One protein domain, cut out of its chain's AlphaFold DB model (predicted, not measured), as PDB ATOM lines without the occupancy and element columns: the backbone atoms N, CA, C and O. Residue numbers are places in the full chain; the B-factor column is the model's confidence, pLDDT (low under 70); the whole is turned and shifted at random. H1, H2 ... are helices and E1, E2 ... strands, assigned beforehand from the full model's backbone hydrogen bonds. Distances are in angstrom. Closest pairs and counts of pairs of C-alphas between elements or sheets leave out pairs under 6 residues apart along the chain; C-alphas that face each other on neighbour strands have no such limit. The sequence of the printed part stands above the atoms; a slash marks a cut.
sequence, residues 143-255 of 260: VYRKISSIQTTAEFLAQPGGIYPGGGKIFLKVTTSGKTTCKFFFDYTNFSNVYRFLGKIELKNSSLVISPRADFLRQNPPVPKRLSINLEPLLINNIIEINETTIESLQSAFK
ATOM      1  N   VAL A 143     -13.588 101.988   3.896       53.31
ATOM      2  CA  VAL A 143     -13.024 103.064   3.062       53.31
ATOM      3  C   VAL A 143     -14.041 104.202   2.976       53.31
ATOM      4  O   VAL A 143     -15.075 104.083   2.324       53.31
ATOM      5  N   TYR A 144     -13.745 105.326   3.623       62.22
ATOM      6  CA  TYR A 144     -14.641 106.480   3.661       62.22
ATOM      7  C   TYR A 144     -14.369 107.465   2.517       62.22
ATOM      8  O   TYR A 144     -15.284 107.935   1.831       62.22
ATOM      9  N   ARG A 145     -13.094 107.789   2.294       68.44
ATOM     10  CA  ARG A 145     -12.654 108.663   1.203       68.44
ATOM     11  C   ARG A 145     -11.441 108.060   0.534       68.44
ATOM     12  O   ARG A 145     -10.540 107.589   1.212       68.44
ATOM     13  N   LYS A 146     -11.419 108.126  -0.790       78.94
ATOM     14  CA  LYS A 146     -10.301 107.693  -1.617       78.94
ATOM     15  C   LYS A 146      -9.982 108.785  -2.618       78.94
ATOM     16  O   LYS A 146     -10.889 109.312  -3.260       78.94
ATOM     17  N   ILE A 147      -8.704 109.101  -2.744       83.56
ATOM     18  CA  ILE A 147      -8.187 109.975  -3.786       83.56
ATOM     19  C   ILE A 147      -6.943 109.346  -4.395       83.56
ATOM     20  O   ILE A 147      -6.117 108.773  -3.689       83.56
ATOM     21  N   SER A 148      -6.825 109.445  -5.713       86.75
ATOM     22  CA  SER A 148      -5.729 108.846  -6.463       86.75
ATOM     23  C   SER A 148      -5.152 109.855  -7.448       86.75
ATOM     24  O   SER A 148      -5.879 110.624  -8.073       86.75
ATOM     25  N   SER A 149      -3.833 109.828  -7.571       85.00
ATOM     26  CA  SER A 149      -3.056 110.375  -8.681       85.00
ATOM     27  C   SER A 149      -2.474 109.206  -9.485       85.00
ATOM     28  O   SER A 149      -2.744 108.045  -9.179       85.00
ATOM     29  N   ILE A 150      -1.654 109.503 -10.495       83.62
ATOM     30  CA  ILE A 150      -1.002 108.481 -11.327       83.62
ATOM     31  C   ILE A 150      -0.148 107.519 -10.480       83.62
ATOM     32  O   ILE A 150      -0.120 106.326 -10.760       83.62
ATOM     33  N   GLN A 151       0.536 108.024  -9.448       86.19
ATOM     34  CA  GLN A 151       1.519 107.243  -8.683       86.19
ATOM     35  C   GLN A 151       1.095 106.952  -7.243       86.19
ATOM     36  O   GLN A 151       1.573 105.980  -6.659       86.19
ATOM     37  N   THR A 152       0.195 107.760  -6.681       86.94
ATOM     38  CA  THR A 152      -0.153 107.711  -5.258       86.94
ATOM     39  C   THR A 152      -1.656 107.635  -5.061       86.94
ATOM     40  O   THR A 152      -2.414 108.401  -5.652       86.94
ATOM     41  N   THR A 153      -2.088 106.741  -4.180       87.56
ATOM     42  CA  THR A 153      -3.456 106.643  -3.675       87.56
ATOM     43  C   THR A 153      -3.459 106.917  -2.178       87.56
ATOM     44  O   THR A 153      -2.652 106.343  -1.456       87.56
ATOM     45  N   ALA A 154      -4.374 107.762  -1.711       87.50
ATOM     46  CA  ALA A 154      -4.631 108.013  -0.299       87.50
ATOM     47  C   ALA A 154      -6.082 107.636   0.041       87.50
ATOM     48  O   ALA A 154      -7.028 108.058  -0.630       87.50
ATOM     49  N   GLU A 155      -6.255 106.834   1.086       82.19
ATOM     50  CA  GLU A 155      -7.524 106.303   1.572       82.19
ATOM     51  C   GLU A 155      -7.692 106.682   3.048       82.19
ATOM     52  O   GLU A 155      -6.850 106.355   3.882       82.19
ATOM     53  N   PHE A 156      -8.791 107.355   3.383       77.81
ATOM     54  CA  PHE A 156      -9.220 107.520   4.766       77.81
ATOM     55  C   PHE A 156     -10.113 106.348   5.135       77.81
ATOM     56  O   PHE A 156     -11.191 106.171   4.558       77.81
ATOM     57  N   LEU A 157      -9.649 105.562   6.094       66.94
ATOM     58  CA  LEU A 157     -10.328 104.386   6.604       66.94
ATOM     59  C   LEU A 157     -10.997 104.736   7.928       66.94
ATOM     60  O   LEU A 157     -10.351 105.279   8.821       66.94
ATOM     61  N   ALA A 158     -12.280 104.425   8.057       68.00
ATOM     62  CA  ALA A 158     -13.012 104.575   9.300       68.00
ATOM     63  C   ALA A 158     -13.140 103.218   9.988       68.00
ATOM     64  O   ALA A 158     -13.649 102.264   9.401       68.00
ATOM     65  N   GLN A 159     -12.706 103.161  11.240       65.56
ATOM     66  CA  GLN A 159     -13.014 102.082  12.165       65.56
ATOM     67  C   GLN A 159     -14.048 102.631  13.161       65.56
ATOM     68  O   GLN A 159     -13.728 103.565  13.903       65.56
ATOM     69  N   PRO A 160     -15.308 102.164  13.149       59.22
ATOM     70  CA  PRO A 160     -16.281 102.556  14.165       59.22
ATOM     71  C   PRO A 160     -15.835 102.054  15.550       59.22
ATOM     72  O   PRO A 160     -15.064 101.105  15.642       59.22
ATOM     73  N   GLY A 161     -16.261 102.717  16.626       51.12
ATOM     74  CA  GLY A 161     -16.101 102.246  18.007       51.12
ATOM     75  C   GLY A 161     -17.386 101.571  18.483       51.12
ATOM     76  O   GLY A 161     -18.481 102.076  18.240       51.12
ATOM     77  N   GLY A 162     -17.254 100.428  19.158       42.44
ATOM     78  CA  GLY A 162     -18.293  99.397  19.297       42.44
ATOM     79  C   GLY A 162     -19.519  99.725  20.144       42.44
ATOM     80  O   GLY A 162     -20.213  98.804  20.555       42.44
ATOM     81  N   ILE A 163     -19.794 100.996  20.447       40.22
ATOM     82  CA  ILE A 163     -20.945 101.393  21.264       40.22
ATOM     83  C   ILE A 163     -21.566 102.663  20.686       40.22
ATOM     84  O   ILE A 163     -21.135 103.757  21.030       40.22
ATOM     85  N   TYR A 164     -22.572 102.534  19.812       36.66
ATOM     86  CA  TYR A 164     -23.326 103.690  19.308       36.66
ATOM     87  C   TYR A 164     -24.030 104.459  20.455       36.66
ATOM     88  O   TYR A 164     -24.623 103.799  21.311       36.66
ATOM     89  N   PRO A 165     -24.055 105.813  20.476       42.44
ATOM     90  CA  PRO A 165     -23.368 106.758  19.591       42.44
ATOM     91  C   PRO A 165     -21.876 106.800  19.930       42.44
ATOM     92  O   PRO A 165     -21.423 107.463  20.863       42.44
ATOM     93  N   GLY A 166     -21.122 106.027  19.168       50.03
ATOM     94  CA  GLY A 166     -19.776 105.620  19.486       50.03
ATOM     95  C   GLY A 166     -18.874 106.312  18.530       50.03
ATOM     96  O   GLY A 166     -18.993 106.143  17.317       50.03
ATOM     97  N   GLY A 167     -17.976 107.098  19.090       60.34
ATOM     98  CA  GLY A 167     -16.818 107.532  18.352       60.34
ATOM     99  C   GLY A 167     -16.062 106.374  17.707       60.34
ATOM    100  O   GLY A 167     -16.343 105.215  17.968       60.34
ATOM    101  N   GLY A 168     -15.068 106.673  16.894       71.62
ATOM    102  CA  GLY A 168     -14.216 105.666  16.281       71.62
ATOM    103  C   GLY A 168     -12.855 106.245  15.951       71.62
ATOM    104  O   GLY A 168     -12.506 107.329  16.414       71.62
ATOM    105  N   LYS A 169     -12.107 105.527  15.124       74.44
ATOM    106  CA  LYS A 169     -10.773 105.914  14.673       74.44
ATOM    107  C   LYS A 169     -10.777 106.146  13.171       74.44
ATOM    108  O   LYS A 169     -11.391 105.386  12.421       74.44
ATOM    109  N   ILE A 170     -10.091 107.189  12.726       78.88
ATOM    110  CA  ILE A 170      -9.741 107.390  11.323       78.88
ATOM    111  C   ILE A 170      -8.281 107.007  11.135       78.88
ATOM    112  O   ILE A 170      -7.427 107.407  11.923       78.88
ATOM    113  N   PHE A 171      -8.001 106.268  10.070       80.50
ATOM    114  CA  PHE A 171      -6.657 105.938   9.619       80.50
ATOM    115  C   PHE A 171      -6.431 106.518   8.228       80.50
ATOM    116  O   PHE A 171      -7.348 106.566   7.406       80.50
ATOM    117  N   LEU A 172      -5.203 106.942   7.958       88.62
ATOM    118  CA  LEU A 172      -4.738 107.337   6.641       88.62
ATOM    119  C   LEU A 172      -3.889 106.202   6.068       88.62
ATOM    120  O   LEU A 172      -2.807 105.893   6.572       88.62
ATOM    121  N   LYS A 173      -4.389 105.587   5.000       86.31
ATOM    122  CA  LYS A 173      -3.674 104.592   4.211       86.31
ATOM    123  C   LYS A 173      -3.171 105.230   2.925       86.31
ATOM    124  O   LYS A 173      -3.953 105.802   2.174       86.31
ATOM    125  N   VAL A 174      -1.877 105.124   2.659       89.25
ATOM    126  CA  VAL A 174      -1.241 105.664   1.455       89.25
ATOM    127  C   VAL A 174      -0.520 104.551   0.721       89.25
ATOM    128  O   VAL A 174       0.252 103.803   1.315       89.25
ATOM    129  N   THR A 175      -0.767 104.459  -0.580       87.38
ATOM    130  CA  THR A 175      -0.123 103.511  -1.482       87.38
ATOM    131  C   THR A 175       0.590 104.273  -2.595       87.38
ATOM    132  O   THR A 175      -0.071 104.978  -3.355       87.38
ATOM    133  N   THR A 176       1.908 104.103  -2.723       87.44
ATOM    134  CA  THR A 176       2.729 104.699  -3.792       87.44
ATOM    135  C   THR A 176       3.661 103.646  -4.382       87.44
ATOM    136  O   THR A 176       4.401 103.004  -3.639       87.44
ATOM    137  N   SER A 177       3.640 103.466  -5.708       80.50
ATOM    138  CA  SER A 177       4.568 102.583  -6.446       80.50
ATOM    139  C   SER A 177       4.787 101.203  -5.796       80.50
ATOM    140  O   SER A 177       5.914 100.739  -5.649       80.50
ATOM    141  N   GLY A 178       3.700 100.559  -5.354       75.94
ATOM    142  CA  GLY A 178       3.719  99.222  -4.745       75.94
ATOM    143  C   GLY A 178       3.978  99.175  -3.232       75.94
ATOM    144  O   GLY A 178       3.758  98.132  -2.623       75.94
ATOM    145  N   LYS A 179       4.366 100.284  -2.590       83.62
ATOM    146  CA  LYS A 179       4.456 100.378  -1.123       83.62
ATOM    147  C   LYS A 179       3.144 100.880  -0.541       83.62
ATOM    148  O   LYS A 179       2.569 101.825  -1.071       83.62
ATOM    149  N   THR A 180       2.689 100.263   0.548       84.19
ATOM    150  CA  THR A 180       1.481 100.673   1.278       84.19
ATOM    151  C   THR A 180       1.807 100.896   2.745       84.19
ATOM    152  O   THR A 180       2.345 100.003   3.394       84.19
ATOM    153  N   THR A 181       1.407 102.051   3.265       86.00
ATOM    154  CA  THR A 181       1.483 102.400   4.684       86.00
ATOM    155  C   THR A 181       0.085 102.725   5.190       86.00
ATOM    156  O   THR A 181      -0.697 103.347   4.477       86.00
ATOM    157  N   CYS A 182      -0.243 102.316   6.413       83.62
ATOM    158  CA  CYS A 182      -1.488 102.676   7.084       83.62
ATOM    159  C   CYS A 182      -1.164 103.183   8.486       83.62
ATOM    160  O   CYS A 182      -0.501 102.483   9.253       83.62
ATOM    161  N   LYS A 183      -1.624 104.391   8.815       84.06
ATOM    162  CA  LYS A 183      -1.344 105.029  10.100       84.06
ATOM    163  C   LYS A 183      -2.606 105.626  10.696       84.06
ATOM    164  O   LYS A 183      -3.460 106.143   9.979       84.06
ATOM    165  N   PHE A 184      -2.718 105.539  12.017       83.44
ATOM    166  CA  PHE A 184      -3.749 106.239  12.771       83.44
ATOM    167  C   PHE A 184      -3.688 107.744  12.484       83.44
ATOM    168  O   PHE A 184      -2.602 108.310  12.379       83.44
ATOM    169  N   PHE A 185      -4.851 108.369  12.329       84.06
ATOM    170  CA  PHE A 185      -4.966 109.780  11.983       84.06
ATOM    171  C   PHE A 185      -5.645 110.584  13.093       84.06
ATOM    172  O   PHE A 185      -5.046 111.519  13.606       84.06
ATOM    173  N   PHE A 186      -6.869 110.232  13.499       82.94
ATOM    174  CA  PHE A 186      -7.512 110.847  14.667       82.94
ATOM    175  C   PHE A 186      -8.697 110.021  15.180       82.94
ATOM    176  O   PHE A 186      -9.323 109.269  14.430       82.94
ATOM    177  N   ASP A 187      -9.045 110.222  16.450       78.38
ATOM    178  CA  ASP A 187     -10.296 109.742  17.035       78.38
ATOM    179  C   ASP A 187     -11.440 110.699  16.691       78.38
ATOM    180  O   ASP A 187     -11.275 111.916  16.720       78.38
ATOM    181  N   TYR A 188     -12.630 110.173  16.420       70.00
ATOM    182  CA  TYR A 188     -13.847 110.970  16.258       70.00
ATOM    183  C   TYR A 188     -14.907 110.534  17.253       70.00
ATOM    184  O   TYR A 188     -14.928 109.380  17.643       70.00
ATOM    185  N   THR A 189     -15.816 111.429  17.639       60.25
ATOM    186  CA  THR A 189     -17.025 111.109  18.432       60.25
ATOM    187  C   THR A 189     -18.300 111.150  17.598       60.25
ATOM    188  O   THR A 189     -19.286 110.495  17.918       60.25
ATOM    189  N   ASN A 190     -18.270 111.909  16.503       62.59
ATOM    190  CA  ASN A 190     -19.380 112.075  15.584       62.59
ATOM    191  C   ASN A 190     -18.861 111.966  14.149       62.59
ATOM    192  O   ASN A 190     -18.062 112.790  13.700       62.59
ATOM    193  N   PHE A 191     -19.338 110.967  13.413       62.38
ATOM    194  CA  PHE A 191     -18.929 110.756  12.029       62.38
ATOM    195  C   PHE A 191     -19.337 111.914  11.097       62.38
ATOM    196  O   PHE A 191     -18.662 112.192  10.109       62.38
ATOM    197  N   SER A 192     -20.385 112.671  11.435       59.53
ATOM    198  CA  SER A 192     -20.763 113.895  10.713       59.53
ATOM    199  C   SER A 192     -19.643 114.942  10.744       59.53
ATOM    200  O   SER A 192     -19.353 115.575   9.728       59.53
ATOM    201  N   ASN A 193     -18.928 115.065  11.871       64.06
ATOM    202  CA  ASN A 193     -17.764 115.947  11.972       64.06
ATOM    203  C   ASN A 193     -16.622 115.466  11.071       64.06
ATOM    204  O   ASN A 193     -16.000 116.287  10.404       64.06
ATOM    205  N   VAL A 194     -16.403 114.149  10.969       69.69
ATOM    206  CA  VAL A 194     -15.430 113.560  10.028       69.69
ATOM    207  C   VAL A 194     -15.793 113.939   8.598       69.69
ATOM    208  O   VAL A 194     -14.941 114.388   7.833       69.69
ATOM    209  N   TYR A 195     -17.073 113.809   8.243       66.75
ATOM    210  CA  TYR A 195     -17.555 114.109   6.903       66.75
ATOM    211  C   TYR A 195     -17.362 115.574   6.515       66.75
ATOM    212  O   TYR A 195     -16.959 115.871   5.386       66.75
ATOM    213  N   ARG A 196     -17.620 116.495   7.447       69.12
ATOM    214  CA  ARG A 196     -17.441 117.927   7.198       69.12
ATOM    215  C   ARG A 196     -15.969 118.349   7.238       69.12
ATOM    216  O   ARG A 196     -15.589 119.224   6.463       69.12
ATOM    217  N   PHE A 197     -15.143 117.722   8.077       80.12
ATOM    218  CA  PHE A 197     -13.698 117.954   8.120       80.12
ATOM    219  C   PHE A 197     -13.003 117.484   6.836       80.12
ATOM    220  O   PHE A 197     -12.279 118.245   6.200       80.12
ATOM    221  N   LEU A 198     -13.307 116.269   6.377       78.19
ATOM    222  CA  LEU A 198     -12.829 115.697   5.114       78.19
ATOM    223  C   LEU A 198     -13.651 116.197   3.908       78.19
ATOM    224  O   LEU A 198     -14.041 115.421   3.031       78.19
ATOM    225  N   GLY A 199     -13.950 117.502   3.894       72.75
ATOM    226  CA  GLY A 199     -14.851 118.158   2.948       72.75
ATOM    227  C   GLY A 199     -14.369 118.070   1.503       72.75
ATOM    228  O   GLY A 199     -14.976 117.371   0.690       72.75
ATOM    229  N   LYS A 200     -13.282 118.780   1.185       82.94
ATOM    230  CA  LYS A 200     -12.557 118.664  -0.087       82.94
ATOM    231  C   LYS A 200     -11.160 118.128   0.193       82.94
ATOM    232  O   LYS A 200     -10.481 118.629   1.084       82.94
ATOM    233  N   ILE A 201     -10.739 117.131  -0.574       85.88
ATOM    234  CA  ILE A 201      -9.418 116.518  -0.457       85.88
ATOM    235  C   ILE A 201      -8.754 116.617  -1.824       85.88
ATOM    236  O   ILE A 201      -9.379 116.302  -2.835       85.88
ATOM    237  N   GLU A 202      -7.512 117.075  -1.855       91.12
ATOM    238  CA  GLU A 202      -6.695 117.174  -3.058       91.12
ATOM    239  C   GLU A 202      -5.369 116.462  -2.811       91.12
ATOM    240  O   GLU A 202      -4.766 116.614  -1.751       91.12
ATOM    241  N   LEU A 203      -4.904 115.705  -3.799       88.62
ATOM    242  CA  LEU A 203      -3.566 115.129  -3.800       88.62
ATOM    243  C   LEU A 203      -2.726 115.917  -4.807       88.62
ATOM    244  O   LEU A 203      -3.039 115.924  -5.998       88.62
ATOM    245  N   LYS A 204      -1.708 116.629  -4.324       84.50
ATOM    246  CA  LYS A 204      -0.806 117.454  -5.138       84.50
ATOM    247  C   LYS A 204       0.620 117.012  -4.881       84.50
ATOM    248  O   LYS A 204       1.131 117.219  -3.785       84.50
ATOM    249  N   ASN A 205       1.261 116.439  -5.897       80.44
ATOM    250  CA  ASN A 205       2.596 115.854  -5.770       80.44
ATOM    251  C   ASN A 205       2.620 114.861  -4.586       80.44
ATOM    252  O   ASN A 205       1.752 113.993  -4.502       80.44
ATOM    253  N   SER A 206       3.547 115.041  -3.645       83.44
ATOM    254  CA  SER A 206       3.681 114.250  -2.414       83.44
ATOM    255  C   SER A 206       2.876 114.804  -1.230       83.44
ATOM    256  O   SER A 206       3.160 114.468  -0.084       83.44
ATOM    257  N   SER A 207       1.897 115.685  -1.457       90.12
ATOM    258  CA  SER A 207       1.132 116.331  -0.385       90.12
ATOM    259  C   SER A 207      -0.368 116.092  -0.504       90.12
ATOM    260  O   SER A 207      -0.974 116.257  -1.566       90.12
ATOM    261  N   LEU A 208      -0.984 115.747   0.624       92.44
ATOM    262  CA  LEU A 208      -2.426 115.617   0.779       92.44
ATOM    263  C   LEU A 208      -2.979 116.885   1.428       92.44
ATOM    264  O   LEU A 208      -2.613 117.227   2.549       92.44
ATOM    265  N   VAL A 209      -3.871 117.581   0.729       92.88
ATOM    266  CA  VAL A 209      -4.482 118.825   1.203       92.88
ATOM    267  C   VAL A 209      -5.948 118.580   1.531       92.88
ATOM    268  O   VAL A 209      -6.744 118.239   0.657       92.88
ATOM    269  N   ILE A 210      -6.321 118.801   2.787       92.75
ATOM    270  CA  ILE A 210      -7.689 118.715   3.297       92.75
ATOM    271  C   ILE A 210      -8.217 120.137   3.487       92.75
ATOM    272  O   ILE A 210      -7.604 120.956   4.167       92.75
ATOM    273  N   SER A 211      -9.365 120.439   2.886       92.00
ATOM    274  CA  SER A 211     -10.108 121.682   3.103       92.00
ATOM    275  C   SER A 211     -11.456 121.352   3.755       92.00
ATOM    276  O   SER A 211     -12.354 120.841   3.070       92.00
ATOM    277  N   PRO A 212     -11.610 121.619   5.065       86.62
ATOM    278  CA  PRO A 212     -12.875 121.437   5.762       86.62
ATOM    279  C   PRO A 212     -13.995 122.294   5.173       86.62
ATOM    280  O   PRO A 212     -13.767 123.346   4.571       86.62
ATOM    281  N   ARG A 213     -15.237 121.850   5.362       78.31
ATOM    282  CA  ARG A 213     -16.415 122.626   4.965       78.31
ATOM    283  C   ARG A 213     -16.579 123.874   5.832       78.31
ATOM    284  O   ARG A 213     -16.211 123.898   7.005       78.31
ATOM    285  N   ALA A 214     -17.199 124.903   5.259       76.06
ATOM    286  CA  ALA A 214     -17.406 126.183   5.932       76.06
ATOM    287  C   ALA A 214     -18.246 126.068   7.218       76.06
ATOM    288  O   ALA A 214     -17.995 126.784   8.184       76.06
ATOM    289  N   ASP A 215     -19.230 125.168   7.255       65.94
ATOM    290  CA  ASP A 215     -20.054 124.908   8.438       65.94
ATOM    291  C   ASP A 215     -19.257 124.274   9.586       65.94
ATOM    292  O   ASP A 215     -19.439 124.674  10.734       65.94
ATOM    293  N   PHE A 216     -18.326 123.366   9.283       76.31
ATOM    294  CA  PHE A 216     -17.406 122.802  10.273       76.31
ATOM    295  C   PHE A 216     -16.463 123.852  10.855       76.31
ATOM    296  O   PHE A 216     -16.298 123.908  12.069       76.31
ATOM    297  N   LEU A 217     -15.887 124.706  10.005       81.12
ATOM    298  CA  LEU A 217     -14.977 125.773  10.433       81.12
ATOM    299  C   LEU A 217     -15.683 126.820  11.301       81.12
ATOM    300  O   LEU A 217     -15.100 127.311  12.258       81.12
ATOM    301  N   ARG A 218     -16.957 127.134  11.021       77.75
ATOM    302  CA  ARG A 218     -17.756 128.017  11.890       77.75
ATOM    303  C   ARG A 218     -17.979 127.426  13.280       77.75
ATOM    304  O   ARG A 218     -18.013 128.173  14.248       77.75
ATOM    305  N   GLN A 219     -18.152 126.108  13.369       74.75
ATOM    306  CA  GLN A 219     -18.336 125.401  14.642       74.75
ATOM    307  C   GLN A 219     -17.010 125.161  15.375       74.75
ATOM    308  O   GLN A 219     -17.011 125.034  16.594       74.75
ATOM    309  N   ASN A 220     -15.896 125.114  14.641       81.62
ATOM    310  CA  ASN A 220     -14.564 124.806  15.156       81.62
ATOM    311  C   ASN A 220     -13.530 125.815  14.613       81.62
ATOM    312  O   ASN A 220     -12.655 125.430  13.833       81.62
ATOM    313  N   PRO A 221     -13.620 127.105  14.995       83.25
ATOM    314  CA  PRO A 221     -12.772 128.162  14.443       83.25
ATOM    315  C   PRO A 221     -11.254 127.975  14.628       83.25
ATOM    316  O   PRO A 221     -10.524 128.491  13.781       83.25
ATOM    317  N   PRO A 222     -10.745 127.247  15.649       89.56
ATOM    318  CA  PRO A 222      -9.312 126.972  15.757       89.56
ATOM    319  C   PRO A 222      -8.766 126.041  14.666       89.56
ATOM    320  O   PRO A 222      -7.562 126.031  14.436       89.56
ATOM    321  N   VAL A 223      -9.618 125.254  13.994       88.12
ATOM    322  CA  VAL A 223      -9.164 124.325  12.950       88.12
ATOM    323  C   VAL A 223      -8.759 125.115  11.700       88.12
ATOM    324  O   VAL A 223      -9.527 125.962  11.230       88.12
ATOM    325  N   PRO A 224      -7.587 124.838  11.098       90.25
ATOM    326  CA  PRO A 224      -7.140 125.567   9.921       90.25
ATOM    327  C   PRO A 224      -8.077 125.367   8.725       90.25
ATOM    328  O   PRO A 224      -8.596 124.280   8.465       90.25
ATOM    329  N   LYS A 225      -8.223 126.423   7.914       92.06
ATOM    330  CA  LYS A 225      -9.003 126.381   6.661       92.06
ATOM    331  C   LYS A 225      -8.457 125.360   5.655       92.06
ATOM    332  O   LYS A 225      -9.195 124.909   4.780       92.06
ATOM    333  N   ARG A 226      -7.162 125.046   5.747       91.81
ATOM    334  CA  ARG A 226      -6.475 124.017   4.967       91.81
ATOM    335  C   ARG A 226      -5.455 123.306   5.842       91.81
ATOM    336  O   ARG A 226      -4.606 123.962   6.432       91.81
ATOM    337  N   LEU A 227      -5.518 121.983   5.855       91.56
ATOM    338  CA  LEU A 227      -4.502 121.113   6.435       91.56
ATOM    339  C   LEU A 227      -3.713 120.473   5.292       91.56
ATOM    340  O   LEU A 227      -4.308 119.849   4.417       91.56
ATOM    341  N   SER A 228      -2.394 120.647   5.288       91.25
ATOM    342  CA  SER A 228      -1.494 120.011   4.325       91.25
ATOM    343  C   SER A 228      -0.664 118.958   5.041       91.25
ATOM    344  O   SER A 228      -0.048 119.262   6.055       91.25
ATOM    345  N   ILE A 229      -0.646 117.742   4.506       90.69
ATOM    346  CA  ILE A 229       0.096 116.606   5.052       90.69
ATOM    347  C   ILE A 229       1.131 116.198   4.013       90.69
ATOM    348  O   ILE A 229       0.766 115.833   2.891       90.69
ATOM    349  N   ASN A 230       2.410 116.256   4.379       89.62
ATOM    350  CA  ASN A 230       3.464 115.670   3.560       89.62
ATOM    351  C   ASN A 230       3.406 114.142   3.696       89.62
ATOM    352  O   ASN A 230       3.383 113.610   4.804       89.62
ATOM    353  N   LEU A 231       3.350 113.433   2.571       88.81
ATOM    354  CA  LEU A 231       3.265 111.975   2.545       88.81
ATOM    355  C   LEU A 231       4.641 111.301   2.602       88.81
ATOM    356  O   LEU A 231       4.703 110.110   2.891       88.81
ATOM    357  N   GLU A 232       5.740 112.022   2.361       85.94
ATOM    358  CA  GLU A 232       7.094 111.452   2.436       85.94
ATOM    359  C   GLU A 232       7.441 110.889   3.827       85.94
ATOM    360  O   GLU A 232       7.810 109.712   3.891       85.94
ATOM    361  N   PRO A 233       7.257 111.625   4.946       83.38
ATOM    362  CA  PRO A 233       7.507 111.081   6.285       83.38
ATOM    363  C   PRO A 233       6.660 109.843   6.592       83.38
ATOM    364  O   PRO A 233       7.128 108.904   7.238       83.38
ATOM    365  N   LEU A 234       5.431 109.791   6.073       83.06
ATOM    366  CA  LEU A 234       4.548 108.639   6.237       83.06
ATOM    367  C   LEU A 234       5.076 107.421   5.472       83.06
ATOM    368  O   LEU A 234       5.041 106.304   5.981       83.06
ATOM    369  N   LEU A 235       5.589 107.621   4.261       80.75
ATOM    370  CA  LEU A 235       6.108 106.541   3.421       80.75
ATOM    371  C   LEU A 235       7.470 106.012   3.890       80.75
ATOM    372  O   LEU A 235       7.761 104.838   3.664       80.75
ATOM    373  N   ILE A 236       8.297 106.854   4.519       81.69
ATOM    374  CA  ILE A 236       9.655 106.498   4.960       81.69
ATOM    375  C   ILE A 236       9.657 106.031   6.420       81.69
ATOM    376  O   ILE A 236      10.179 104.960   6.718       81.69
ATOM    377  N   ASN A 237       9.040 106.807   7.316       80.94
ATOM    378  CA  ASN A 237       9.129 106.622   8.768       80.94
ATOM    379  C   ASN A 237       7.809 106.170   9.408       80.94
ATOM    380  O   ASN A 237       7.768 105.932  10.613       80.94
ATOM    381  N   ASN A 238       6.726 106.048   8.632       81.06
ATOM    382  CA  ASN A 238       5.386 105.747   9.148       81.06
ATOM    383  C   ASN A 238       4.895 106.786  10.184       81.06
ATOM    384  O   ASN A 238       4.300 106.440  11.215       81.06
ATOM    385  N   ILE A 239       5.169 108.067   9.904       80.81
ATOM    386  CA  ILE A 239       4.811 109.232  10.730       80.81
ATOM    387  C   ILE A 239       3.939 110.196   9.916       80.81
ATOM    388  O   ILE A 239       4.196 110.432   8.739       80.81
ATOM    389  N   ILE A 240       2.909 110.759  10.547       81.12
ATOM    390  CA  ILE A 240       2.123 111.862   9.987       81.12
ATOM    391  C   ILE A 240       2.591 113.141  10.676       81.12
ATOM    392  O   ILE A 240       2.343 113.321  11.861       81.12
ATOM    393  N   GLU A 241       3.266 114.022   9.944       82.50
ATOM    394  CA  GLU A 241       3.743 115.293  10.496       82.50
ATOM    395  C   GLU A 241       2.657 116.368  10.383       82.50
ATOM    396  O   GLU A 241       2.299 116.811   9.288       82.50
ATOM    397  N   ILE A 242       2.123 116.782  11.533       81.31
ATOM    398  CA  ILE A 242       1.200 117.909  11.693       81.31
ATOM    399  C   ILE A 242       1.732 118.760  12.848       81.31
ATOM    400  O   ILE A 242       2.218 118.225  13.837       81.31
ATOM    401  N   ASN A 243       1.662 120.087  12.736       80.88
ATOM    402  CA  ASN A 243       2.096 120.969  13.819       80.88
ATOM    403  C   ASN A 243       1.200 120.822  15.066       80.88
ATOM    404  O   ASN A 243      -0.022 120.717  14.953       80.88
ATOM    405  N   GLU A 244       1.808 120.898  16.252       77.38
ATOM    406  CA  GLU A 244       1.147 120.677  17.552       77.38
ATOM    407  C   GLU A 244      -0.119 121.525  17.744       77.38
ATOM    408  O   GLU A 244      -1.162 121.016  18.143       77.38
ATOM    409  N   THR A 245      -0.090 122.797  17.344       79.56
ATOM    410  CA  THR A 245      -1.260 123.684  17.451       79.56
ATOM    411  C   THR A 245      -2.448 123.222  16.602       79.56
ATOM    412  O   THR A 245      -3.604 123.387  16.998       79.56
ATOM    413  N   THR A 246      -2.201 122.593  15.447       83.75
ATOM    414  CA  THR A 246      -3.283 121.988  14.660       83.75
ATOM    415  C   THR A 246      -3.765 120.698  15.306       83.75
ATOM    416  O   THR A 246      -4.972 120.462  15.312       83.75
ATOM    417  N   ILE A 247      -2.870 119.891  15.879       80.88
ATOM    418  CA  ILE A 247      -3.237 118.673  16.612       80.88
ATOM    419  C   ILE A 247      -4.237 119.017  17.723       80.88
ATOM    420  O   ILE A 247      -5.340 118.475  17.740       80.88
ATOM    421  N   GLU A 248      -3.913 119.991  18.572       81.38
ATOM    422  CA  GLU A 248      -4.792 120.454  19.654       81.38
ATOM    423  C   GLU A 248      -6.149 120.955  19.132       81.38
ATOM    424  O   GLU A 248      -7.207 120.619  19.677       81.38
ATOM    425  N   SER A 249      -6.146 121.709  18.025       84.06
ATOM    426  CA  SER A 249      -7.383 122.190  17.398       84.06
ATOM    427  C   SER A 249      -8.284 121.044  16.914       84.06
ATOM    428  O   SER A 249      -9.507 121.101  17.077       84.06
ATOM    429  N   LEU A 250      -7.690 119.978  16.361       82.19
ATOM    430  CA  LEU A 250      -8.405 118.797  15.885       82.19
ATOM    431  C   LEU A 250      -8.929 117.965  17.059       82.19
ATOM    432  O   LEU A 250     -10.095 117.573  17.046       82.19
ATOM    433  N   GLN A 251      -8.123 117.761  18.104       78.69
ATOM    434  CA  GLN A 251      -8.552 117.078  19.331       78.69
ATOM    435  C   GLN A 251      -9.778 117.746  19.951       78.69
ATOM    436  O   GLN A 251     -10.753 117.075  20.297       78.69
ATOM    437  N   SER A 252      -9.755 119.077  20.039       78.25
ATOM    438  CA  SER A 252     -10.876 119.864  20.552       78.25
ATOM    439  C   SER A 252     -12.129 119.699  19.684       78.25
ATOM    440  O   SER A 252     -13.214 119.411  20.199       78.25
ATOM    441  N   ALA A 253     -11.981 119.766  18.355       73.75
ATOM    442  CA  ALA A 253     -13.091 119.625  17.409       73.75
ATOM    443  C   ALA A 253     -13.736 118.223  17.410       73.75
ATOM    444  O   ALA A 253     -14.941 118.075  17.167       73.75
ATOM    445  N   PHE A 254     -12.950 117.180  17.692       70.88
ATOM    446  CA  PHE A 254     -13.418 115.793  17.728       70.88
ATOM    447  C   PHE A 254     -13.724 115.260  19.138       70.88
ATOM    448  O   PHE A 254     -14.361 114.206  19.254       70.88
ATOM    449  N   LYS A 255     -13.392 116.019  20.191       61.44
ATOM    450  CA  LYS A 255     -13.679 115.742  21.612       61.44
ATOM    451  C   LYS A 255     -13.079 114.433  22.153       61.44
ATOM    452  O   LYS A 255     -13.708 113.779  22.985       61.44
TER     453      LYS A 255
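Overview. This is residues 143 to 255 of the 260 residues of an uncharacterized protein of Candidatus Melainabacteria bacterium (UniProt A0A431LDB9). A twisted antiparallel sheet of four strands, the short E1 beside the long E2, E3 and E4, faces a smaller sheet of three short strands, E5 to E7, only in part: the two come nearest at E1 and E5, while E3 and E4 stay apart from the strands of the small sheet. Towards the end of E4, H1 and H4 sit between the levels of the two sheets, H2 packs on H1, and H3 lies over E4 at the other end of that strand. The printed part has 113 residues with four named helices and seven named strands, in the order E1 E2 E3 E4 H1 E5 E6 H2 E7 H3 H4; the sheets run E1 E2 E3 E4 and E5 E6 E7, both all antiparallel, and the class is mixed, helices and strands. The whole is compact, with a radius of gyration of the C-alphas of 13.7 A, and rounded, spanning 37 by 31 by 22 A.

Along the chain. The large sheet holds E1, residues 143 to 148, 13.3 A from first to last C-alpha; E2, residues 152 to 160, 25.8 A; E3, residues 168 to 176, 26.3 A; and E4, residues 179 to 188, 27.4 A. C-alpha 143 stands at (-13.024, 103.064, 3.062) and C-alpha 188 at (-13.847, 110.970, 16.258). The small sheet holds E5, residues 200 to 204, 12.8 A; E6, residues 207 to 211, 12.9 A; and E7, residues 227 to 230, 10.1 A. The helices are H1, residues 191 to 197; H2, residues 214 to 219; H3, residues 232 to 237; and H4, residues 244 to 254, the longest at 15.4 A, ending with C-alpha 254 at (-13.418, 115.793, 17.728).

Arrangement. E1 to E4 form a meander, each strand the antiparallel neighbour of the one before. E1 and E2 are a hairpin at 173 degrees, with N 147 and O 154 2.9 A apart, within hydrogen-bond range. E2 and E3 are a hairpin at 163 degrees, with N 155 and O 173 2.7 A apart. E3 and E4 are a hairpin at 158 degrees, with N 174 and O 181 2.8 A apart. H3 is on this sheet at a height over the sheet of 9.0 A; it lies over E4 and runs across the strands, at 84 degrees to E4 on the local plane, and its closest C-alphas to E4 are those of Thr 181 and Leu 235, 6.3 A apart. H4 only grazes the sheet with its residues 247 to 254; the C-alphas of Tyr 188 and Phe 254, the closest of E4 and H4, are 5.1 A apart. H1 only grazes it too, with residues 191 to 195. H1 and H4 are close but not clearly touching, their closest C-alphas being those of Asn 193 and Phe 254 at 7.2 A. Between the sheets, the closest C-alphas of E1 and E5 are those of Ile 147 and Leu 203, 6.9 A apart. E2 and E5 are near each other, with 6 pairs of C-alphas within 10 A. E3 and E7 are apart, as are E4 and E7. In the small sheet, the hairpin of E5 and E6 stands at 161 degrees, with N 202 and O 209 2.9 A apart; E6 and E7 stand at 169 degrees, with N 210 and O 227 2.8 A apart, both within hydrogen-bond range. H1 and H2 touch at a steep tilt of 64 degrees, opposite ways, closest at the C-alphas of Arg 196 and Phe 216, 5.8 A. In H1, H2, H3 and H4 every O i to N i+4 pair is within hydrogen-bond range.

Size, cuts and confidence. The two C-alphas farthest apart are those of Gly 178 and Arg 218, at 39.6 A. The printed part has no cut and no long link; E2 to E3, H2 to E7 and H3 to H4 are short links, and the others are tight. The mean pLDDT of the printed part is 78.0, and it is under 70 at residues 143 to 145, 157 to 167, 189 to 196, 215 and 255.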